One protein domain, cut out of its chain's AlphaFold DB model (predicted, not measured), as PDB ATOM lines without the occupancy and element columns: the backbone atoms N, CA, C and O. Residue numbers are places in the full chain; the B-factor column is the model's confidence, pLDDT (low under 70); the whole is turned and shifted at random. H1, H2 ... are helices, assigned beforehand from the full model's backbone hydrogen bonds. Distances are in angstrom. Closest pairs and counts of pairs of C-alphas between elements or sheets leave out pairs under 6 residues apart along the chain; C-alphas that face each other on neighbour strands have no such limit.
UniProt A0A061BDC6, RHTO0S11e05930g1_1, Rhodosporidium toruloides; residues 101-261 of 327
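AT A GLANCE: This is residues 101 to 261 of the 327 residues of the protein "RHTO0S11e05930g1_1" of Rhodosporidium toruloides (UniProt A0A061BDC6). Little regular structure: long loops wrap round the helix H6 near the middle, with H1 and H7 packed on it and the short helices H2 to H5 farther out. The 161 printed residues include seven named helices, H1 to H7, and no named strand: all helix, with 44 residues in named elements. The whole is compact, radius of gyration of the C-alphas 15.6 A, spanning 40 by 34 by 32 A.

HOW THE PARTS SIT: Start at H7, residues 249 to 259; it touches H6, residues 233 to 241, closest at C-alphas 252 and 233, 6.9 A. H6 touches H1, residues 147 to 152, closest at C-alphas 238 and 147, 5.5 A. H1 touches H3, residues 182 to 185, closest at C-alphas 148 and 184, 5.0 A. H2, residues 176 to 179, is near H6. H4, residues 190 to 193, and H5, residues 215 to 220, touch no helix. In H1, H5, H6 and H7 every O i to N i+4 pair is within hydrogen-bond range; H2, H3 and H4 are too short for one.

IN THESE COORDINATES: Find C-alpha 147 at (29.096, -33.983, -1.182), where H1 begins. H6 runs 12.0 A; H7 runs 15.5 A to C-alpha 259 at (22.486, -21.520, -10.409).

THE WHOLE: The printed part has no cut. Links H1 to H2, H4 to H5 and H5 to H6 are long. Residues 112 to 113 have pLDDT under 70.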
ATOM      1  N   MET A 101      22.470 -34.726  15.250       95.00
ATOM      2  CA  MET A 101      23.191 -33.949  16.261       95.00
ATOM      3  C   MET A 101      24.588 -34.502  16.587       95.00
ATOM      4  O   MET A 101      25.351 -33.832  17.282       95.00
ATOM      5  N   ARG A 102      24.971 -35.684  16.077       94.19
ATOM      6  CA  ARG A 102      26.189 -36.420  16.487       94.19
ATOM      7  C   ARG A 102      27.503 -35.650  16.336       94.19
ATOM      8  O   ARG A 102      28.514 -36.025  16.935       94.19
ATOM      9  N   LEU A 103      27.533 -34.650  15.456       92.31
ATOM     10  CA  LEU A 103      28.720 -33.845  15.175       92.31
ATOM     11  C   LEU A 103      28.709 -32.483  15.876       92.31
ATOM     12  O   LEU A 103      29.765 -31.867  15.993       92.31
ATOM     13  N   VAL A 104      27.554 -32.024  16.362       95.56
ATOM     14  CA  VAL A 104      27.408 -30.693  16.960       95.56
ATOM     15  C   VAL A 104      28.317 -30.562  18.184       95.56
ATOM     16  O   VAL A 104      28.367 -31.439  19.043       95.56
ATOM     17  N   GLY A 105      29.068 -29.463  18.243       94.38
ATOM     18  CA  GLY A 105      30.053 -29.178  19.285       94.38
ATOM     19  C   GLY A 105      31.441 -29.777  19.044       94.38
ATOM     20  O   GLY A 105      32.366 -29.439  19.780       94.38
ATOM     21  N   LYS A 106      31.638 -30.623  18.022       93.31
ATOM     22  CA  LYS A 106      32.975 -31.126  17.674       93.31
ATOM     23  C   LYS A 106      33.802 -30.033  16.993       93.31
ATOM     24  O   LYS A 106      33.322 -29.348  16.089       93.31
ATOM     25  N   THR A 107      35.060 -29.902  17.406       92.62
ATOM     26  CA  THR A 107      36.056 -29.062  16.730       92.62
ATOM     27  C   THR A 107      36.773 -29.880  15.664       92.62
ATOM     28  O   THR A 107      37.354 -30.921  15.971       92.62
ATOM     29  N   VAL A 108      36.766 -29.394  14.427       89.75
ATOM     30  CA  VAL A 108      37.556 -29.947  13.327       89.75
ATOM     31  C   VAL A 108      38.896 -29.221  13.290       89.75
ATOM     32  O   VAL A 108      38.940 -27.990  13.210       89.75
ATOM     33  N   LYS A 109      39.978 -29.995  13.398       87.44
ATOM     34  CA  LYS A 109      41.359 -29.516  13.301       87.44
ATOM     35  C   LYS A 109      41.836 -29.669  11.871       87.44
ATOM     36  O   LYS A 109      41.792 -30.780  11.348       87.44
ATOM     37  N   LEU A 110      42.260 -28.572  11.260       82.94
ATOM     38  CA  LEU A 110      42.660 -28.566   9.859       82.94
ATOM     39  C   LEU A 110      44.176 -28.481   9.706       82.94
ATOM     40  O   LEU A 110      44.905 -28.140  10.639       82.94
ATOM     41  N   GLN A 111      44.644 -28.820   8.507       74.12
ATOM     42  CA  GLN A 111      46.056 -28.744   8.158       74.12
ATOM     43  C   GLN A 111      46.566 -27.295   8.106       74.12
ATOM     44  O   GLN A 111      45.806 -26.322   8.178       74.12
ATOM     45  N   GLU A 112      47.887 -27.160   7.974       68.00
ATOM     46  CA  GLU A 112      48.556 -25.869   7.938       68.00
ATOM     47  C   GLU A 112      47.941 -24.957   6.872       68.00
ATOM     48  O   GLU A 112      47.898 -25.245   5.679       68.00
ATOM     49  N   GLY A 113      47.448 -23.817   7.339       65.50
ATOM     50  CA  GLY A 113      46.871 -22.809   6.479       65.50
ATOM     51  C   GLY A 113      45.354 -22.876   6.288       65.50
ATOM     52  O   GLY A 113      44.804 -22.121   5.482       65.50
ATOM     53  N   GLN A 114      44.650 -23.665   7.080       74.12
ATOM     54  CA  GLN A 114      43.209 -23.526   7.204       74.12
ATOM     55  C   GLN A 114      42.828 -23.240   8.654       74.12
ATOM     56  O   GLN A 114      43.561 -23.566   9.586       74.12
ATOM     57  N   SER A 115      41.706 -22.554   8.840       79.81
ATOM     58  CA  SER A 115      41.224 -22.194  10.167       79.81
ATOM     59  C   SER A 115      40.337 -23.297  10.717       79.81
ATOM     60  O   SER A 115      39.296 -23.601  10.133       79.81
ATOM     61  N   ASP A 116      40.741 -23.865  11.854       89.62
ATOM     62  CA  ASP A 116      39.902 -24.762  12.646       89.62
ATOM     63  C   ASP A 116      38.493 -24.186  12.814       89.62
ATOM     64  O   ASP A 116      38.309 -22.980  13.006       89.62
ATOM     65  N   TYR A 117      37.493 -25.059  12.814       90.62
ATOM     66  CA  TYR A 117      36.112 -24.652  13.026       90.62
ATOM     67  C   TYR A 117      35.383 -25.624  13.942       90.62
ATOM     68  O   TYR A 117      35.785 -26.769  14.140       90.62
ATOM     69  N   THR A 118      34.291 -25.143  14.525       94.38
ATOM     70  CA  THR A 118      33.393 -25.965  15.337       94.38
ATOM     71  C   THR A 118      32.113 -26.205  14.561       94.38
ATOM     72  O   THR A 118      31.608 -25.308  13.885       94.38
ATOM     73  N   ILE A 119      31.600 -27.424  14.647       95.88
ATOM     74  CA  ILE A 119      30.320 -27.794  14.057       95.88
ATOM     75  C   ILE A 119      29.216 -27.254  14.964       95.88
ATOM     76  O   ILE A 119      29.160 -27.582  16.150       95.88
ATOM     77  N   THR A 120      28.359 -26.399  14.419       97.00
ATOM     78  CA  THR A 120      27.345 -25.656  15.182       97.00
ATOM     79  C   THR A 120      25.920 -26.021  14.792       97.00
ATOM     80  O   THR A 120      25.004 -25.764  15.569       97.00
ATOM     81  N   ALA A 121      25.734 -26.642  13.631       97.06
ATOM     82  CA  ALA A 121      24.440 -27.056  13.117       97.06
ATOM     83  C   ALA A 121      24.362 -28.585  12.957       97.06
ATOM     84  O   ALA A 121      25.392 -29.237  12.761       97.06
ATOM     85  N   PRO A 122      23.157 -29.173  13.039       97.25
ATOM     86  CA  PRO A 122      22.960 -30.589  12.767       97.25
ATOM     87  C   PRO A 122      23.210 -30.927  11.292       97.25
ATOM     88  O   PRO A 122      23.127 -30.068  10.410       97.25
ATOM     89  N   LEU A 123      23.441 -32.211  11.017       96.69
ATOM     90  CA  LEU A 123      23.431 -32.741   9.654       96.69
ATOM     91  C   LEU A 123      22.058 -32.512   8.996       96.69
ATOM     92  O   LEU A 123      21.033 -32.542   9.695       96.69
ATOM     93  N   PRO A 124      22.001 -32.304   7.670       97.19
ATOM     94  CA  PRO A 124      20.730 -32.205   6.970       97.19
ATOM     95  C   PRO A 124      19.991 -33.539   6.999       97.19
ATOM     96  O   PRO A 124      20.588 -34.609   7.134       97.19
ATOM     97  N   TRP A 125      18.677 -33.478   6.828       95.75
ATOM     98  CA  TRP A 125      17.879 -34.656   6.504       95.75
ATOM     99  C   TRP A 125      17.539 -34.643   5.016       95.75
ATOM    100  O   TRP A 125      17.524 -33.583   4.390       95.75
ATOM    101  N   ARG A 126      17.305 -35.823   4.440       96.25
ATOM    102  CA  ARG A 126      16.958 -35.974   3.026       96.25
ATOM    103  C   ARG A 126      15.491 -36.350   2.896       96.25
ATOM    104  O   ARG A 126      15.059 -37.320   3.515       96.25
ATOM    105  N   ASP A 127      14.751 -35.612   2.084       94.69
ATOM    106  CA  ASP A 127      13.384 -35.959   1.721       94.69
ATOM    107  C   ASP A 127      13.397 -37.200   0.803       94.69
ATOM    108  O   ASP A 127      14.063 -37.187  -0.234       94.69
ATOM    109  N   PRO A 128      12.701 -38.294   1.159       91.00
ATOM    110  CA  PRO A 128      12.705 -39.519   0.364       91.00
ATOM    111  C   PRO A 128      12.002 -39.379  -0.994       91.00
ATOM    112  O   PRO A 128      12.299 -40.155  -1.899       91.00
ATOM    113  N   GLN A 129      11.082 -38.424  -1.150       89.00
ATOM    114  CA  GLN A 129      10.325 -38.222  -2.387       89.00
ATOM    115  C   GLN A 129      11.072 -37.293  -3.342       89.00
ATOM    116  O   GLN A 129      11.280 -37.623  -4.508       89.00
ATOM    117  N   THR A 130      11.496 -36.132  -2.843       91.44
ATOM    118  CA  THR A 130      12.151 -35.110  -3.676       91.44
ATOM    119  C   THR A 130      13.659 -35.317  -3.795       91.44
ATOM    120  O   THR A 130      14.271 -34.813  -4.733       91.44
ATOM    121  N   ARG A 131      14.258 -36.094  -2.877       94.88
ATOM    122  CA  ARG A 131      15.710 -36.261  -2.672       94.88
ATOM    123  C   ARG A 131      16.429 -35.004  -2.188       94.88
ATOM    124  O   ARG A 131      17.657 -35.050  -2.053       94.88
ATOM    125  N   ASP A 132      15.695 -33.933  -1.898       97.00
ATOM    126  CA  ASP A 132      16.240 -32.671  -1.417       97.00
ATOM    127  C   ASP A 132      16.825 -32.834  -0.008       97.00
ATOM    128  O   ASP A 132      16.260 -33.504   0.859       97.00
ATOM    129  N   PHE A 133      17.966 -32.197   0.227       98.12
ATOM    130  CA  PHE A 133      18.543 -32.025   1.550       98.12
ATOM    131  C   PHE A 133      17.985 -30.760   2.195       98.12
ATOM    132  O   PHE A 133      17.987 -29.686   1.596       98.12
ATOM    133  N   HIS A 134      17.546 -30.895   3.440       97.69
ATOM    134  CA  HIS A 134      16.954 -29.826   4.227       97.69
ATOM    135  C   HIS A 134      17.837 -29.475   5.423       97.69
ATOM    136  O   HIS A 134      18.249 -30.350   6.193       97.69
ATOM    137  N   PHE A 135      18.079 -28.176   5.588       97.44
ATOM    138  CA  PHE A 135      18.854 -27.591   6.676       97.44
ATOM    139  C   PHE A 135      17.933 -26.738   7.546       97.44
ATOM    140  O   PHE A 135      17.220 -25.893   7.014       97.44
ATOM    141  N   ASP A 136      17.974 -26.934   8.865       95.31
ATOM    142  CA  ASP A 136      17.038 -26.291   9.805       95.31
ATOM    143  C   ASP A 136      17.148 -24.753   9.822       95.31
ATOM    144  O   ASP A 136      16.232 -24.065  10.261       95.31
ATOM    145  N   ASP A 137      18.279 -24.210   9.372       96.38
ATOM    146  CA  ASP A 137      18.595 -22.783   9.369       96.38
ATOM    147  C   ASP A 137      18.621 -22.144   7.969       96.38
ATOM    148  O   ASP A 137      18.793 -20.930   7.855       96.38
ATOM    149  N   TYR A 138      18.412 -22.932   6.904       96.88
ATOM    150  CA  TYR A 138      18.412 -22.463   5.512       96.88
ATOM    151  C   TYR A 138      17.333 -23.163   4.671       96.88
ATOM    152  O   TYR A 138      17.632 -23.919   3.748       96.88
ATOM    153  N   ASP A 139      16.064 -22.846   4.935       95.06
ATOM    154  CA  ASP A 139      14.900 -23.465   4.274       95.06
ATOM    155  C   ASP A 139      14.892 -23.351   2.740       95.06
ATOM    156  O   ASP A 139      14.332 -24.199   2.044       95.06
ATOM    157  N   GLU A 140      15.486 -22.290   2.186       93.94
ATOM    158  CA  GLU A 140      15.544 -22.061   0.737       93.94
ATOM    159  C   GLU A 140      16.713 -22.783   0.046       93.94
ATOM    160  O   GLU A 140      16.777 -22.803  -1.187       93.94
ATOM    161  N   PHE A 141      17.652 -23.346   0.811       97.88
ATOM    162  CA  PHE A 141      18.799 -24.076   0.286       97.88
ATOM    163  C   PHE A 141      18.493 -25.573   0.258       97.88
ATOM    164  O   PHE A 141      18.597 -26.259   1.270       97.88
ATOM    165  N   LYS A 142      18.104 -26.063  -0.924       97.31
ATOM    166  CA  LYS A 142      17.645 -27.443  -1.137       97.31
ATOM    167  C   LYS A 142      18.421 -28.132  -2.266       97.31
ATOM    168  O   LYS A 142      17.865 -28.366  -3.339       97.31
ATOM    169  N   PRO A 143      19.732 -28.378  -2.100       98.19
ATOM    170  CA  PRO A 143      20.456 -29.256  -3.013       98.19
ATOM    171  C   PRO A 143      19.893 -30.678  -2.902       98.19
ATOM    172  O   PRO A 143      19.454 -31.071  -1.828       98.19
ATOM    173  N   ASN A 144      19.939 -31.473  -3.969       97.75
ATOM    174  CA  ASN A 144      19.462 -32.868  -3.947       97.75
ATOM    175  C   ASN A 144      20.595 -33.903  -4.072       97.75
ATOM    176  O   ASN A 144      20.346 -35.111  -4.160       97.75
ATOM    177  N   MET A 145      21.845 -33.420  -4.038       98.00
ATOM    178  CA  MET A 145      23.058 -34.232  -4.029       98.00
ATOM    179  C   MET A 145      23.927 -33.961  -2.800       98.00
ATOM    180  O   MET A 145      24.239 -32.808  -2.498       98.00
ATOM    181  N   SER A 146      24.386 -35.012  -2.128       97.94
ATOM    182  CA  SER A 146      25.366 -34.908  -1.047       97.94
ATOM    183  C   SER A 146      26.769 -34.617  -1.601       97.94
ATOM    184  O   SER A 146      27.043 -34.868  -2.781       97.94
ATOM    185  N   PRO A 147      27.703 -34.117  -0.770       97.69
ATOM    186  CA  PRO A 147      29.096 -33.983  -1.182       97.69
ATOM    187  C   PRO A 147      29.699 -35.302  -1.680       97.69
ATOM    188  O   PRO A 147      30.410 -35.296  -2.684       97.69
ATOM    189  N   GLU A 148      29.369 -36.419  -1.028       96.94
ATOM    190  CA  GLU A 148      29.778 -37.762  -1.445       96.94
ATOM    191  C   GLU A 148      29.245 -38.115  -2.840       96.94
ATOM    192  O   GLU A 148      30.015 -38.519  -3.713       96.94
ATOM    193  N   GLU A 149      27.942 -37.913  -3.080       97.50
ATOM    194  CA  GLU A 149      27.311 -38.194  -4.374       97.50
ATOM    195  C   GLU A 149      27.972 -37.379  -5.500       97.50
ATOM    196  O   GLU A 149      28.133 -37.886  -6.607       97.50
ATOM    197  N   ILE A 150      28.395 -36.135  -5.246       97.50
ATOM    198  CA  ILE A 150      29.071 -35.287  -6.245       97.50
ATOM    199  C   ILE A 150      30.416 -35.889  -6.670       97.50
ATOM    200  O   ILE A 150      30.687 -36.003  -7.863       97.50
ATOM    201  N   ILE A 151      31.248 -36.305  -5.713       95.31
ATOM    202  CA  ILE A 151      32.583 -36.845  -6.012       95.31
ATOM    203  C   ILE A 151      32.488 -38.232  -6.638       95.31
ATOM    204  O   ILE A 151      33.154 -38.487  -7.642       95.31
ATOM    205  N   ARG A 152      31.628 -39.111  -6.105       95.38
ATOM    206  CA  ARG A 152      31.433 -40.467  -6.645       95.38
ATOM    207  C   ARG A 152      30.877 -40.456  -8.068       95.38
ATOM    208  O   ARG A 152      31.250 -41.309  -8.866       95.38
ATOM    209  N   ASN A 153      30.034 -39.481  -8.408       94.00
ATOM    210  CA  ASN A 153      29.546 -39.304  -9.775       94.00
ATOM    211  C   ASN A 153      30.638 -38.827 -10.748       94.00
ATOM    212  O   ASN A 153      30.445 -38.904 -11.957       94.00
ATOM    213  N   GLY A 154      31.775 -38.343 -10.250       94.06
ATOM    214  CA  GLY A 154      32.758 -37.652 -11.064       94.06
ATOM    215  C   GLY A 154      32.345 -36.198 -11.280       94.06
ATOM    216  O   GLY A 154      31.413 -35.883 -12.030       94.06
ATOM    217  N   ALA A 155      33.085 -35.307 -10.631       94.69
ATOM    218  CA  ALA A 155      32.915 -33.865 -10.704       94.69
ATOM    219  C   ALA A 155      34.282 -33.177 -10.757       94.69
ATOM    220  O   ALA A 155      35.300 -33.750 -10.367       94.69
ATOM    221  N   PHE A 156      34.303 -31.931 -11.233       94.69
ATOM    222  CA  PHE A 156      35.504 -31.090 -11.323       94.69
ATOM    223  C   PHE A 156      36.666 -31.751 -12.081       94.69
ATOM    224  O   PHE A 156      37.835 -31.515 -11.784       94.69
ATOM    225  N   ASP A 157      36.326 -32.622 -13.033       94.38
ATOM    226  CA  ASP A 157      37.245 -33.474 -13.785       94.38
ATOM    227  C   ASP A 157      38.197 -34.300 -12.900       94.38
ATOM    228  O   ASP A 157      39.303 -34.646 -13.317       94.38
ATOM    229  N   GLY A 158      37.753 -34.613 -11.677       93.50
ATOM    230  CA  GLY A 158      38.488 -35.397 -10.686       93.50
ATOM    231  C   GLY A 158      39.676 -34.674 -10.062       93.50
ATOM    232  O   GLY A 158      40.483 -35.299  -9.383       93.50
ATOM    233  N   GLY A 159      39.819 -33.375 -10.323       93.12
ATOM    234  CA  GLY A 159      40.974 -32.574  -9.926       93.12
ATOM    235  C   GLY A 159      40.656 -31.498  -8.898       93.12
ATOM    236  O   GLY A 159      41.430 -30.551  -8.772       93.12
ATOM    237  N   PHE A 160      39.527 -31.581  -8.182       93.06
ATOM    238  CA  PHE A 160      39.133 -30.519  -7.245       93.06
ATOM    239  C   PHE A 160      40.184 -30.279  -6.153       93.06
ATOM    240  O   PHE A 160      40.454 -29.128  -5.807       93.06
ATOM    241  N   PHE A 161      40.813 -31.347  -5.656       92.62
ATOM    242  CA  PHE A 161      41.849 -31.308  -4.623       92.62
ATOM    243  C   PHE A 161      43.273 -31.421  -5.173       92.62
ATOM    244  O   PHE A 161      44.215 -31.699  -4.427       92.62
ATOM    245  N   ARG A 162      43.470 -31.175  -6.473       92.56
ATOM    246  CA  ARG A 162      44.822 -31.065  -7.030       92.56
ATOM    247  C   ARG A 162      45.621 -29.988  -6.280       92.56
ATOM    248  O   ARG A 162      45.021 -28.998  -5.830       92.56
ATOM    249  N   PRO A 163      46.951 -30.127  -6.169       91.88
ATOM    250  CA  PRO A 163      47.795 -29.061  -5.653       91.88
ATOM    251  C   PRO A 163      47.577 -27.761  -6.434       91.88
ATOM    252  O   PRO A 163      47.586 -27.754  -7.670       91.88
ATOM    253  N   VAL A 164      47.343 -26.664  -5.717       90.75
ATOM    254  CA  VAL A 164      47.173 -25.323  -6.293       90.75
ATOM    255  C   VAL A 164      47.967 -24.307  -5.491       90.75
ATOM    256  O   VAL A 164      48.092 -24.420  -4.273       90.75
ATOM    257  N   LYS A 165      48.484 -23.281  -6.169       89.88
ATOM    258  CA  LYS A 165      49.177 -22.166  -5.526       89.88
ATOM    259  C   LYS A 165      48.415 -20.874  -5.775       89.88
ATOM    260  O   LYS A 165      48.282 -20.439  -6.915       89.88
ATOM    261  N   SER A 166      47.945 -20.244  -4.704       87.81
ATOM    262  CA  SER A 166      47.326 -18.920  -4.765       87.81
ATOM    263  C   SER A 166      48.340 -17.887  -5.246       87.81
ATOM    264  O   SER A 166      49.422 -17.755  -4.666       87.81
ATOM    265  N   LYS A 167      47.985 -17.112  -6.277       88.00
ATOM    266  CA  LYS A 167      48.804 -15.977  -6.721       88.00
ATOM    267  C   LYS A 167      48.643 -14.792  -5.775       88.00
ATOM    268  O   LYS A 167      49.601 -14.054  -5.571       88.00
ATOM    269  N   LYS A 168      47.455 -14.619  -5.181       84.62
ATOM    270  CA  LYS A 168      47.171 -13.518  -4.245       84.62
ATOM    271  C   LYS A 168      47.885 -13.672  -2.905       84.62
ATOM    272  O   LYS A 168      48.462 -12.704  -2.423       84.62
ATOM    273  N   SER A 169      47.848 -14.858  -2.299       81.62
ATOM    274  CA  SER A 169      48.452 -15.091  -0.982       81.62
ATOM    275  C   SER A 169      49.806 -15.801  -1.043       81.62
ATOM    276  O   SER A 169      50.470 -15.912  -0.019       81.62
ATOM    277  N   GLY A 170      50.203 -16.337  -2.203       84.06
ATOM    278  CA  GLY A 170      51.429 -17.131  -2.368       84.06
ATOM    279  C   GLY A 170      51.375 -18.525  -1.733       84.06
ATOM    280  O   GLY A 170      52.369 -19.250  -1.773       84.06
ATOM    281  N   ARG A 171      50.231 -18.894  -1.146       83.88
ATOM    282  CA  ARG A 171      50.044 -20.124  -0.366       83.88
ATOM    283  C   ARG A 171      49.808 -21.305  -1.288       83.88
ATOM    284  O   ARG A 171      49.101 -21.175  -2.286       83.88
ATOM    285  N   GLU A 172      50.369 -22.440  -0.917       87.81
ATOM    286  CA  GLU A 172      50.179 -23.705  -1.613       87.81
ATOM    287  C   GLU A 172      49.181 -24.566  -0.841       87.81
ATOM    288  O   GLU A 172      49.293 -24.708   0.373       87.81
ATOM    289  N   ILE A 173      48.188 -25.098  -1.546       87.38
ATOM    290  CA  ILE A 173      47.113 -25.919  -0.994       87.38
ATOM    291  C   ILE A 173      47.235 -27.296  -1.630       87.38
ATOM    292  O   ILE A 173      47.119 -27.438  -2.849       87.38
ATOM    293  N   HIS A 174      47.478 -28.299  -0.800       86.56
ATOM    294  CA  HIS A 174      47.635 -29.699  -1.168       86.56
ATOM    295  C   HIS A 174      47.121 -30.566  -0.014       86.56
ATOM    296  O   HIS A 174      47.045 -30.088   1.112       86.56
ATOM    297  N   GLU A 175      46.738 -31.810  -0.303       82.19
ATOM    298  CA  GLU A 175      46.337 -32.812   0.709       82.19
ATOM    299  C   GLU A 175      45.137 -32.436   1.602       82.19
ATOM    300  O   GLU A 175      44.800 -33.137   2.558       82.19
ATOM    301  N   ASP A 176      44.390 -31.398   1.220       85.50
ATOM    302  CA  ASP A 176      43.229 -30.889   1.953       85.50
ATOM    303  C   ASP A 176      41.927 -31.656   1.674       85.50
ATOM    304  O   ASP A 176      40.874 -31.326   2.211       85.50
ATOM    305  N   TRP A 177      41.990 -32.727   0.877       85.56
ATOM    306  CA  TRP A 177      40.902 -33.707   0.798       85.56
ATOM    307  C   TRP A 177      40.765 -34.527   2.084       85.56
ATOM    308  O   TRP A 177      39.735 -35.157   2.282       85.56
ATOM    309  N   THR A 178      41.766 -34.517   2.972       79.81
ATOM    310  CA  THR A 178      41.689 -35.174   4.292       79.81
ATOM    311  C   THR A 178      40.648 -34.544   5.226       79.81
ATOM    312  O   THR A 178      40.273 -35.152   6.225       79.81
ATOM    313  N   ASP A 179      40.119 -33.373   4.868       83.31
ATOM    314  CA  ASP A 179      38.937 -32.773   5.489       83.31
ATOM    315  C   ASP A 179      37.649 -33.585   5.259       83.31
ATOM    316  O   ASP A 179      36.649 -33.361   5.947       83.31
ATOM    317  N   PHE A 180      37.632 -34.469   4.256       81.44
ATOM    318  CA  PHE A 180      36.483 -35.316   3.958       81.44
ATOM    319  C   PHE A 180      36.362 -36.435   4.991       81.44
ATOM    320  O   PHE A 180      37.369 -37.040   5.359       81.44
ATOM    321  N   PRO A 181      35.133 -36.805   5.385       90.00
ATOM    322  CA  PRO A 181      34.882 -38.114   5.966       90.00
ATOM    323  C   PRO A 181      35.464 -39.202   5.057       90.00
ATOM    324  O   PRO A 181      35.163 -39.237   3.859       90.00
ATOM    325  N   THR A 182      36.310 -40.068   5.618       90.62
ATOM    326  CA  THR A 182      37.008 -41.129   4.876       90.62
ATOM    327  C   THR A 182      36.036 -41.997   4.082       90.62
ATOM    328  O   THR A 182      36.323 -42.393   2.954       90.62
ATOM    329  N   GLU A 183      34.851 -42.229   4.640       93.06
ATOM    330  CA  GLU A 183      33.803 -43.065   4.062       93.06
ATOM    331  C   GLU A 183      33.305 -42.522   2.708       93.06
ATOM    332  O   GLU A 183      32.882 -43.286   1.840       93.06
ATOM    333  N   TRP A 184      33.402 -41.205   2.477       93.44
ATOM    334  CA  TRP A 184      32.913 -40.570   1.247       93.44
ATOM    335  C   TRP A 184      33.793 -40.839   0.028       93.44
ATOM    336  O   TRP A 184      33.312 -40.784  -1.104       93.44
ATOM    337  N   TYR A 185      35.076 -41.128   0.240       91.19
ATOM    338  CA  TYR A 185      36.017 -41.434  -0.838       91.19
ATOM    339  C   TYR A 185      36.630 -42.830  -0.722       91.19
ATOM    340  O   TYR A 185      37.437 -43.220  -1.569       91.19
ATOM    341  N   GLU A 186      36.227 -43.617   0.276       93.75
ATOM    342  CA  GLU A 186      36.622 -45.013   0.382       93.75
ATOM    343  C   GLU A 186      36.212 -45.787  -0.884       93.75
ATOM    344  O   GLU A 186      35.091 -45.667  -1.403       93.75
ATOM    345  N   GLY A 187      37.171 -46.546  -1.420       93.62
ATOM    346  CA  GLY A 187      37.038 -47.296  -2.669       93.62
ATOM    347  C   GLY A 187      37.222 -46.476  -3.953       93.62
ATOM    348  O   GLY A 187      37.265 -47.070  -5.031       93.62
ATOM    349  N   LEU A 188      37.361 -45.146  -3.878       92.75
ATOM    350  CA  LEU A 188      37.692 -44.320  -5.042       92.75
ATOM    351  C   LEU A 188      39.204 -44.275  -5.286       92.75
ATOM    352  O   LEU A 188      40.012 -44.232  -4.359       92.75
ATOM    353  N   ASP A 189      39.588 -44.211  -6.559       93.75
ATOM    354  CA  ASP A 189      40.957 -43.863  -6.930       93.75
ATOM    355  C   ASP A 189      41.167 -42.360  -6.706       93.75
ATOM    356  O   ASP A 189      40.705 -41.526  -7.489       93.75
ATOM    357  N   VAL A 190      41.870 -42.019  -5.624       91.31
ATOM    358  CA  VAL A 190      42.182 -40.635  -5.231       91.31
ATOM    359  C   VAL A 190      42.844 -39.861  -6.374       91.31
ATOM    360  O   VAL A 190      42.483 -38.711  -6.621       91.31
ATOM    361  N   SER A 191      43.757 -40.494  -7.118       92.38
ATOM    362  CA  SER A 191      44.488 -39.849  -8.214       92.38
ATOM    363  C   SER A 191      43.604 -39.525  -9.417       92.38
ATOM    364  O   SER A 191      43.905 -38.612 -10.186       92.38
ATOM    365  N   MET A 192      42.496 -40.251  -9.569       93.06
ATOM    366  CA  MET A 192      41.561 -40.085 -10.674       93.06
ATOM    367  C   MET A 192      40.370 -39.191 -10.318       93.06
ATOM    368  O   MET A 192      39.913 -38.455 -11.189       93.06
ATOM    369  N   TYR A 193      39.867 -39.251  -9.080       93.56
ATOM    370  CA  TYR A 193      38.617 -38.590  -8.673       93.56
ATOM    371  C   TYR A 193      38.801 -37.390  -7.734       93.56
ATOM    372  O   TYR A 193      37.873 -36.592  -7.611       93.56
ATOM    373  N   LEU A 194      39.963 -37.233  -7.086       92.94
ATOM    374  CA  LEU A 194      40.218 -36.123  -6.157       92.94
ATOM    375  C   LEU A 194      41.376 -35.220  -6.594       92.94
ATOM    376  O   LEU A 194      41.249 -33.995  -6.542       92.94
ATOM    377  N   THR A 195      42.501 -35.803  -7.011       93.75
ATOM    378  CA  THR A 195      43.772 -35.083  -7.219       93.75
ATOM    379  C   THR A 195      44.262 -35.103  -8.661       93.75
ATOM    380  O   THR A 195      45.429 -34.805  -8.929       93.75
ATOM    381  N   ARG A 196      43.371 -35.418  -9.607       92.94
ATOM    382  CA  ARG A 196      43.712 -35.532 -11.020       92.94
ATOM    383  C   ARG A 196      44.329 -34.228 -11.550       92.94
ATOM    384  O   ARG A 196      43.766 -33.152 -11.327       92.94
ATOM    385  N   PRO A 197      45.470 -34.296 -12.260       89.75
ATOM    386  CA  PRO A 197      46.074 -33.118 -12.867       89.75
ATOM    387  C   PRO A 197      45.150 -32.449 -13.886       89.75
ATOM    388  O   PRO A 197      44.348 -33.099 -14.558       89.75
ATOM    389  N   GLU A 198      45.301 -31.136 -14.032       85.00
ATOM    390  CA  GLU A 198      44.572 -30.364 -15.033       85.00
ATOM    391  C   GLU A 198      45.017 -30.735 -16.459       85.00
ATOM    392  O   GLU A 198      46.192 -31.001 -16.709       85.00
ATOM    393  N   GLY A 199      44.074 -30.730 -17.407       80.12
ATOM    394  CA  GLY A 199      44.373 -30.860 -18.838       80.12
ATOM    395  C   GLY A 199      44.495 -32.287 -19.381       80.12
ATOM    396  O   GLY A 199      44.910 -32.456 -20.524       80.12
ATOM    397  N   ALA A 200      44.128 -33.316 -18.617       80.19
ATOM    398  CA  ALA A 200      44.149 -34.688 -19.120       80.19
ATOM    399  C   ALA A 200      43.036 -34.955 -20.163       80.19
ATOM    400  O   ALA A 200      41.968 -34.351 -20.109       80.19
ATOM    401  N   GLU A 201      43.309 -35.846 -21.129       75.69
ATOM    402  CA  GLU A 201      42.578 -35.959 -22.412       75.69
ATOM    403  C   GLU A 201      41.151 -36.503 -22.321       75.69
ATOM    404  O   GLU A 201      40.288 -36.041 -23.074       75.69
ATOM    405  N   ASP A 202      40.865 -37.369 -21.347       82.06
ATOM    406  CA  ASP A 202      39.518 -37.883 -21.053       82.06
ATOM    407  C   ASP A 202      38.872 -37.133 -19.888       82.06
ATOM    408  O   ASP A 202      39.577 -36.547 -19.062       82.06
ATOM    409  N   SER A 203      37.539 -37.095 -19.828       88.31
ATOM    410  CA  SER A 203      36.839 -36.502 -18.690       88.31
ATOM    411  C   SER A 203      36.318 -37.580 -17.755       88.31
ATOM    412  O   SER A 203      35.712 -38.555 -18.192       88.31
ATOM    413  N   VAL A 204      36.536 -37.393 -16.455       93.88
ATOM    414  CA  VAL A 204      35.994 -38.296 -15.422       93.88
ATOM    415  C   VAL A 204      34.642 -37.823 -14.892       93.88
ATOM    416  O   VAL A 204      34.035 -38.494 -14.070       93.88
ATOM    417  N   ASN A 205      34.162 -36.676 -15.372       95.94
ATOM    418  CA  ASN A 205      32.854 -36.133 -15.032       95.94
ATOM    419  C   ASN A 205      31.722 -37.097 -15.423       95.94
ATOM    420  O   ASN A 205      31.777 -37.653 -16.524       95.94
ATOM    421  N   LYS A 206      30.663 -37.225 -14.602       96.44
ATOM    422  CA  LYS A 206      29.495 -38.098 -14.882       96.44
ATOM    423  C   LYS A 206      29.009 -37.963 -16.321       96.44
ATOM    424  O   LYS A 206      28.895 -38.936 -17.057       96.44
ATOM    425  N   TRP A 207      28.806 -36.720 -16.747       96.12
ATOM    426  CA  TRP A 207      28.246 -36.391 -18.055       96.12
ATOM    427  C   TRP A 207      29.321 -36.187 -19.130       96.12
ATOM    428  O   TRP A 207      29.010 -35.784 -20.245       96.12
ATOM    429  N   GLN A 208      30.593 -36.453 -18.812       94.25
ATOM    430  CA  GLN A 208      31.800 -36.298 -19.643       94.25
ATOM    431  C   GLN A 208      31.963 -34.924 -20.318       94.25
ATOM    432  O   GLN A 208      32.675 -34.786 -21.312       94.25
ATOM    433  N   ALA A 209      31.304 -33.891 -19.797       93.81
ATOM    434  CA  ALA A 209      31.502 -32.523 -20.245       93.81
ATOM    435  C   ALA A 209      32.559 -31.849 -19.368       93.81
ATOM    436  O   ALA A 209      32.379 -31.742 -18.154       93.81
ATOM    437  N   ARG A 210      33.642 -31.345 -19.966       92.62
ATOM    438  CA  ARG A 210      34.573 -30.460 -19.257       92.62
ATOM    439  C   ARG A 210      33.949 -29.084 -19.109       92.62
ATOM    440  O   ARG A 210      33.743 -28.383 -20.095       92.62
ATOM    441  N   ILE A 211      33.653 -28.712 -17.872       92.44
ATOM    442  CA  ILE A 211      33.100 -27.408 -17.519       92.44
ATOM    443  C   ILE A 211      33.798 -26.882 -16.272       92.44
ATOM    444  O   ILE A 211      34.251 -27.653 -15.427       92.44
ATOM    445  N   GLY A 212      33.857 -25.561 -16.155       87.19
ATOM    446  CA  GLY A 212      34.545 -24.875 -15.069       87.19
ATOM    447  C   GLY A 212      35.588 -23.899 -15.590       87.19
ATOM    448  O   GLY A 212      35.881 -23.842 -16.782       87.19
ATOM    449  N   GLN A 213      36.114 -23.100 -14.674       89.69
ATOM    450  CA  GLN A 213      37.236 -22.204 -14.925       89.69
ATOM    451  C   GLN A 213      38.407 -22.664 -14.050       89.69
ATOM    452  O   GLN A 213      38.159 -23.282 -13.010       89.69
ATOM    453  N   PRO A 214      39.658 -22.381 -14.448       90.62
ATOM    454  CA  PRO A 214      40.815 -22.716 -13.628       90.62
ATOM    455  C   PRO A 214      40.793 -21.943 -12.301       90.62
ATOM    456  O   PRO A 214      40.149 -20.893 -12.183       90.62
ATOM    457  N   TYR A 215      41.522 -22.451 -11.307       91.06
ATOM    458  CA  TYR A 215      41.590 -21.880  -9.958       91.06
ATOM    459  C   TYR A 215      41.962 -20.387  -9.973       91.06
ATOM    460  O   TYR A 215      41.351 -19.571  -9.283       91.06
ATOM    461  N   GLU A 216      42.918 -20.007 -10.820       91.19
ATOM    462  CA  GLU A 216      43.404 -18.636 -10.974       91.19
ATOM    463  C   GLU A 216      42.287 -17.693 -11.427       91.19
ATOM    464  O   GLU A 216      42.177 -16.577 -10.926       91.19
ATOM    465  N   ALA A 217      41.403 -18.156 -12.315       92.69
ATOM    466  CA  ALA A 217      40.272 -17.362 -12.776       92.69
ATOM    467  C   ALA A 217      39.227 -17.159 -11.666       92.69
ATOM    468  O   ALA A 217      38.607 -16.097 -11.600       92.69
ATOM    469  N   TRP A 218      39.020 -18.144 -10.783       92.12
ATOM    470  CA  TRP A 218      38.152 -17.982  -9.608       92.12
ATOM    471  C   TRP A 218      38.738 -16.996  -8.600       92.12
ATOM    472  O   TRP A 218      38.007 -16.191  -8.012       92.12
ATOM    473  N   GLU A 219      40.055 -17.046  -8.410       91.56
ATOM    474  CA  GLU A 219      40.779 -16.112  -7.560       91.56
ATOM    475  C   GLU A 219      40.674 -14.680  -8.101       91.56
ATOM    476  O   GLU A 219      40.310 -13.769  -7.351       91.56
ATOM    477  N   GLU A 220      40.934 -14.472  -9.393       92.25
ATOM    478  CA  GLU A 220      40.844 -13.173 -10.072       92.25
ATOM    479  C   GLU A 220      39.435 -12.571  -9.987       92.25
ATOM    480  O   GLU A 220      39.296 -11.401  -9.631       92.25
ATOM    481  N   GLN A 221      38.393 -13.381 -10.190       92.12
ATOM    482  CA  GLN A 221      36.987 -12.959 -10.091       92.12
ATOM    483  C   GLN A 221      36.493 -12.751  -8.647       92.12
ATOM    484  O   GLN A 221      35.336 -12.389  -8.435       92.12
ATOM    485  N   GLY A 222      37.335 -12.989  -7.633       90.19
ATOM    486  CA  GLY A 222      36.975 -12.781  -6.226       90.19
ATOM    487  C   GLY A 222      35.933 -13.774  -5.699       90.19
ATOM    488  O   GLY A 222      35.219 -13.482  -4.735       90.19
ATOM    489  N   TRP A 223      35.822 -14.945  -6.332       90.62
ATOM    490  CA  TRP A 223      34.856 -15.978  -5.947       90.62
ATOM    491  C   TRP A 223      35.286 -16.771  -4.717       90.62
ATOM    492  O   TRP A 223      34.425 -17.307  -4.010       90.62
ATOM    493  N   LEU A 224      36.596 -16.831  -4.478       91.56
ATOM    494  CA  LEU A 224      37.216 -17.497  -3.339       91.56
ATOM    495  C   LEU A 224      37.176 -16.598  -2.094       91.56
ATOM    496  O   LEU A 224      37.258 -15.369  -2.190       91.56
ATOM    497  N   ARG A 225      37.055 -17.228  -0.925       90.69
ATOM    498  CA  ARG A 225      37.190 -16.600   0.397       90.69
ATOM    499  C   ARG A 225      38.246 -17.385   1.171       90.69
ATOM    500  O   ARG A 225      37.875 -18.300   1.900       90.69
ATOM    501  N   PRO A 226      39.546 -17.120   0.951       86.94
ATOM    502  CA  PRO A 226      40.633 -17.928   1.510       86.94
ATOM    503  C   PRO A 226      40.648 -18.011   3.038       86.94
ATOM    504  O   PRO A 226      41.277 -18.914   3.585       86.94
ATOM    505  N   GLU A 227      39.978 -17.079   3.714       87.12
ATOM    506  CA  GLU A 227      39.799 -17.056   5.165       87.12
ATOM    507  C   GLU A 227      38.871 -18.180   5.651       87.12
ATOM    508  O   GLU A 227      39.036 -18.668   6.765       87.12
ATOM    509  N   HIS A 228      37.931 -18.613   4.804       88.81
ATOM    510  CA  HIS A 228      36.965 -19.674   5.105       88.81
ATOM    511  C   HIS A 228      37.241 -20.931   4.285       88.81
ATOM    512  O   HIS A 228      37.505 -22.001   4.830       88.81
ATOM    513  N   ASP A 229      37.185 -20.790   2.960       91.94
ATOM    514  CA  ASP A 229      37.210 -21.868   1.977       91.94
ATOM    515  C   ASP A 229      38.039 -21.440   0.760       91.94
ATOM    516  O   ASP A 229      37.551 -20.824  -0.198       91.94
ATOM    517  N   ALA A 230      39.325 -21.775   0.797       90.31
ATOM    518  CA  ALA A 230      40.289 -21.414  -0.233       90.31
ATOM    519  C   ALA A 230      40.015 -22.079  -1.594       90.31
ATOM    520  O   ALA A 230      40.361 -21.504  -2.621       90.31
ATOM    521  N   ARG A 231      39.323 -23.226  -1.635       90.94
ATOM    522  CA  ARG A 231      38.850 -23.867  -2.880       90.94
ATOM    523  C   ARG A 231      37.439 -23.442  -3.300       90.94
ATOM    524  O   ARG A 231      36.928 -23.892  -4.325       90.94
ATOM    525  N   GLY A 232      36.799 -22.550  -2.546       93.69
ATOM    526  CA  GLY A 232      35.527 -21.938  -2.918       93.69
ATOM    527  C   GLY A 232      34.307 -22.831  -2.689       93.69
ATOM    528  O   GLY A 232      34.172 -23.454  -1.642       93.69
ATOM    529  N   TRP A 233      33.377 -22.830  -3.654       95.50
ATOM    530  CA  TRP A 233      32.004 -23.343  -3.504       95.50
ATOM    531  C   TRP A 233      31.919 -24.758  -2.933       95.50
ATOM    532  O   TRP A 233      31.258 -24.964  -1.922       95.50
ATOM    533  N   TYR A 234      32.568 -25.733  -3.570       96.31
ATOM    534  CA  TYR A 234      32.408 -27.122  -3.151       96.31
ATOM    535  C   TYR A 234      33.057 -27.365  -1.785       96.31
ATOM    536  O   TYR A 234      32.522 -28.128  -0.984       96.31
ATOM    537  N   GLN A 235      34.133 -26.625  -1.480       94.88
ATOM    538  CA  GLN A 235      34.738 -26.652  -0.157       94.88
ATOM    539  C   GLN A 235      33.823 -26.108   0.930       94.88
ATOM    540  O   GLN A 235      33.596 -26.768   1.943       94.88
ATOM    541  N   TRP A 236      33.215 -24.956   0.666       96.44
ATOM    542  CA  TRP A 236      32.163 -24.438   1.521       96.44
ATOM    543  C   TRP A 236      31.028 -25.454   1.694       96.44
ATOM    544  O   TRP A 236      30.611 -25.714   2.820       96.44
ATOM    545  N   TYR A 237      30.574 -26.074   0.599       97.94
ATOM    546  CA  TYR A 237      29.413 -26.957   0.609       97.94
ATOM    547  C   TYR A 237      29.612 -28.172   1.512       97.94
ATOM    548  O   TYR A 237      28.750 -28.441   2.342       97.94
ATOM    549  N   TYR A 238      30.740 -28.884   1.414       96.38
ATOM    550  CA  TYR A 238      30.934 -30.077   2.241       96.38
ATOM    551  C   TYR A 238      31.074 -29.744   3.732       96.38
ATOM    552  O   TYR A 238      30.530 -30.457   4.574       96.38
ATOM    553  N   ARG A 239      31.731 -28.630   4.081       95.88
ATOM    554  CA  ARG A 239      31.822 -28.162   5.473       95.88
ATOM    555  C   ARG A 239      30.466 -27.699   6.006       95.88
ATOM    556  O   ARG A 239      30.106 -28.032   7.134       95.88
ATOM    557  N   PHE A 240      29.707 -26.966   5.193       97.56
ATOM    558  CA  PHE A 240      28.341 -26.552   5.508       97.56
ATOM    559  C   PHE A 240      27.426 -27.766   5.717       97.56
ATOM    560  O   PHE A 240      26.677 -27.824   6.693       97.56
ATOM    561  N   PHE A 241      27.547 -28.778   4.855       97.75
ATOM    562  CA  PHE A 241      26.807 -30.036   4.944       97.75
ATOM    563  C   PHE A 241      27.103 -30.792   6.244       97.75
ATOM    564  O   PHE A 241      26.196 -31.334   6.868       97.75
ATOM    565  N   LEU A 242      28.361 -30.775   6.695       96.19
ATOM    566  CA  LEU A 242      28.792 -31.359   7.970       96.19
ATOM    567  C   LEU A 242      28.415 -30.515   9.201       96.19
ATOM    568  O   LEU A 242      28.719 -30.915  10.323       96.19
ATOM    569  N   GLY A 243      27.749 -29.372   9.010       96.62
ATOM    570  CA  GLY A 243      27.203 -28.552  10.090       96.62
ATOM    571  C   GLY A 243      28.083 -27.374  10.520       96.62
ATOM    572  O   GLY A 243      27.799 -26.737  11.536       96.62
ATOM    573  N   ARG A 244      29.147 -27.043   9.776       96.31
ATOM    574  CA  ARG A 244      29.849 -25.765   9.968       96.31
ATOM    575  C   ARG A 244      28.942 -24.620   9.517       96.31
ATOM    576  O   ARG A 244      28.322 -24.712   8.458       96.31
ATOM    577  N   ARG A 245      28.926 -23.525  10.275       96.75
ATOM    578  CA  ARG A 245      28.347 -22.241   9.854       96.75
ATOM    579  C   ARG A 245      29.381 -21.129   9.924       96.75
ATOM    580  O   ARG A 245      30.186 -21.107  10.857       96.75
ATOM    581  N   CYS A 246      29.377 -20.233   8.947       95.44
ATOM    582  CA  CYS A 246      30.258 -19.067   8.895       95.44
ATOM    583  C   CYS A 246      29.572 -17.866   8.227       95.44
ATOM    584  O   CYS A 246      28.447 -17.952   7.738       95.44
ATOM    585  N   ASP A 247      30.243 -16.715   8.210       95.81
ATOM    586  CA  ASP A 247      29.679 -15.483   7.638       95.81
ATOM    587  C   ASP A 247      29.532 -15.513   6.098       95.81
ATOM    588  O   ASP A 247      28.841 -14.662   5.532       95.81
ATOM    589  N   ASP A 248      30.107 -16.515   5.420       96.19
ATOM    590  CA  ASP A 248      30.012 -16.696   3.967       96.19
ATOM    591  C   ASP A 248      28.765 -17.486   3.528       96.19
ATOM    592  O   ASP A 248      28.431 -17.511   2.339       96.19
ATOM    593  N   ASP A 249      28.045 -18.101   4.472       97.56
ATOM    594  CA  ASP A 249      26.930 -19.013   4.193       97.56
ATOM    595  C   ASP A 249      25.835 -18.353   3.347       97.56
ATOM    596  O   ASP A 249      25.450 -18.870   2.296       97.56
ATOM    597  N   ALA A 250      25.387 -17.156   3.739       97.56
ATOM    598  CA  ALA A 250      24.350 -16.425   3.014       97.56
ATOM    599  C   ALA A 250      24.759 -16.120   1.562       97.56
ATOM    600  O   ALA A 250      23.943 -16.228   0.642       97.56
ATOM    601  N   ARG A 251      26.037 -15.780   1.329       96.88
ATOM    602  CA  ARG A 251      26.553 -15.515  -0.021       96.88
ATOM    603  C   ARG A 251      26.530 -16.786  -0.863       96.88
ATOM    604  O   ARG A 251      26.115 -16.744  -2.021       96.88
ATOM    605  N   GLN A 252      26.980 -17.905  -0.309       97.62
ATOM    606  CA  GLN A 252      27.092 -19.165  -1.041       97.62
ATOM    607  C   GLN A 252      25.718 -19.769  -1.343       97.62
ATOM    608  O   GLN A 252      25.468 -20.158  -2.486       97.62
ATOM    609  N   VAL A 253      24.784 -19.720  -0.387       98.19
ATOM    610  CA  VAL A 253      23.375 -20.077  -0.616       98.19
ATOM    611  C   VAL A 253      22.774 -19.220  -1.730       98.19
ATOM    612  O   VAL A 253      22.153 -19.749  -2.651       98.19
ATOM    613  N   GLN A 254      23.012 -17.905  -1.725       97.75
ATOM    614  CA  GLN A 254      22.503 -17.026  -2.778       97.75
ATOM    615  C   GLN A 254      23.096 -17.352  -4.161       97.75
ATOM    616  O   GLN A 254      22.376 -17.317  -5.164       97.75
ATOM    617  N   ARG A 255      24.384 -17.714  -4.236       97.44
ATOM    618  CA  ARG A 255      25.010 -18.177  -5.486       97.44
ATOM    619  C   ARG A 255      24.361 -19.462  -5.989       97.44
ATOM    620  O   ARG A 255      24.010 -19.531  -7.166       97.44
ATOM    621  N   TRP A 256      24.143 -20.435  -5.107       98.44
ATOM    622  CA  TRP A 256      23.448 -21.671  -5.458       98.44
ATOM    623  C   TRP A 256      22.031 -21.405  -5.961       98.44
ATOM    624  O   TRP A 256      21.658 -21.916  -7.017       98.44
ATOM    625  N   LYS A 257      21.268 -20.528  -5.291       98.12
ATOM    626  CA  LYS A 257      19.924 -20.125  -5.739       98.12
ATOM    627  C   LYS A 257      19.951 -19.567  -7.163       98.12
ATOM    628  O   LYS A 257      19.087 -19.901  -7.970       98.12
ATOM    629  N   GLY A 258      20.967 -18.766  -7.490       98.00
ATOM    630  CA  GLY A 258      21.178 -18.229  -8.836       98.00
ATOM    631  C   GLY A 258      21.533 -19.282  -9.895       98.00
ATOM    632  O   GLY A 258      21.280 -19.057 -11.079       98.00
ATOM    633  N   VAL A 259      22.079 -20.434  -9.501       97.88
ATOM    634  CA  VAL A 259      22.486 -21.520 -10.409       97.88
ATOM    635  C   VAL A 259      21.399 -22.589 -10.544       97.88
ATOM    636  O   VAL A 259      20.920 -22.834 -11.656       97.88
ATOM    637  N   ALA A 260      21.006 -23.190  -9.422       97.88
ATOM    638  CA  ALA A 260      20.176 -24.391  -9.339       97.88
ATOM    639  C   ALA A 260      18.866 -24.200  -8.552       97.88
ATOM    640  O   ALA A 260      18.014 -25.085  -8.569       97.88
ATOM    641  N   GLY A 261      18.673 -23.050  -7.896       96.06
ATOM    642  CA  GLY A 261      17.438 -22.753  -7.166       96.06
ATOM    643  C   GLY A 261      16.189 -22.684  -8.063       96.06
ATOM    644  O   GLY A 261      16.281 -22.846  -9.283       96.06
TER     645      GLY A 261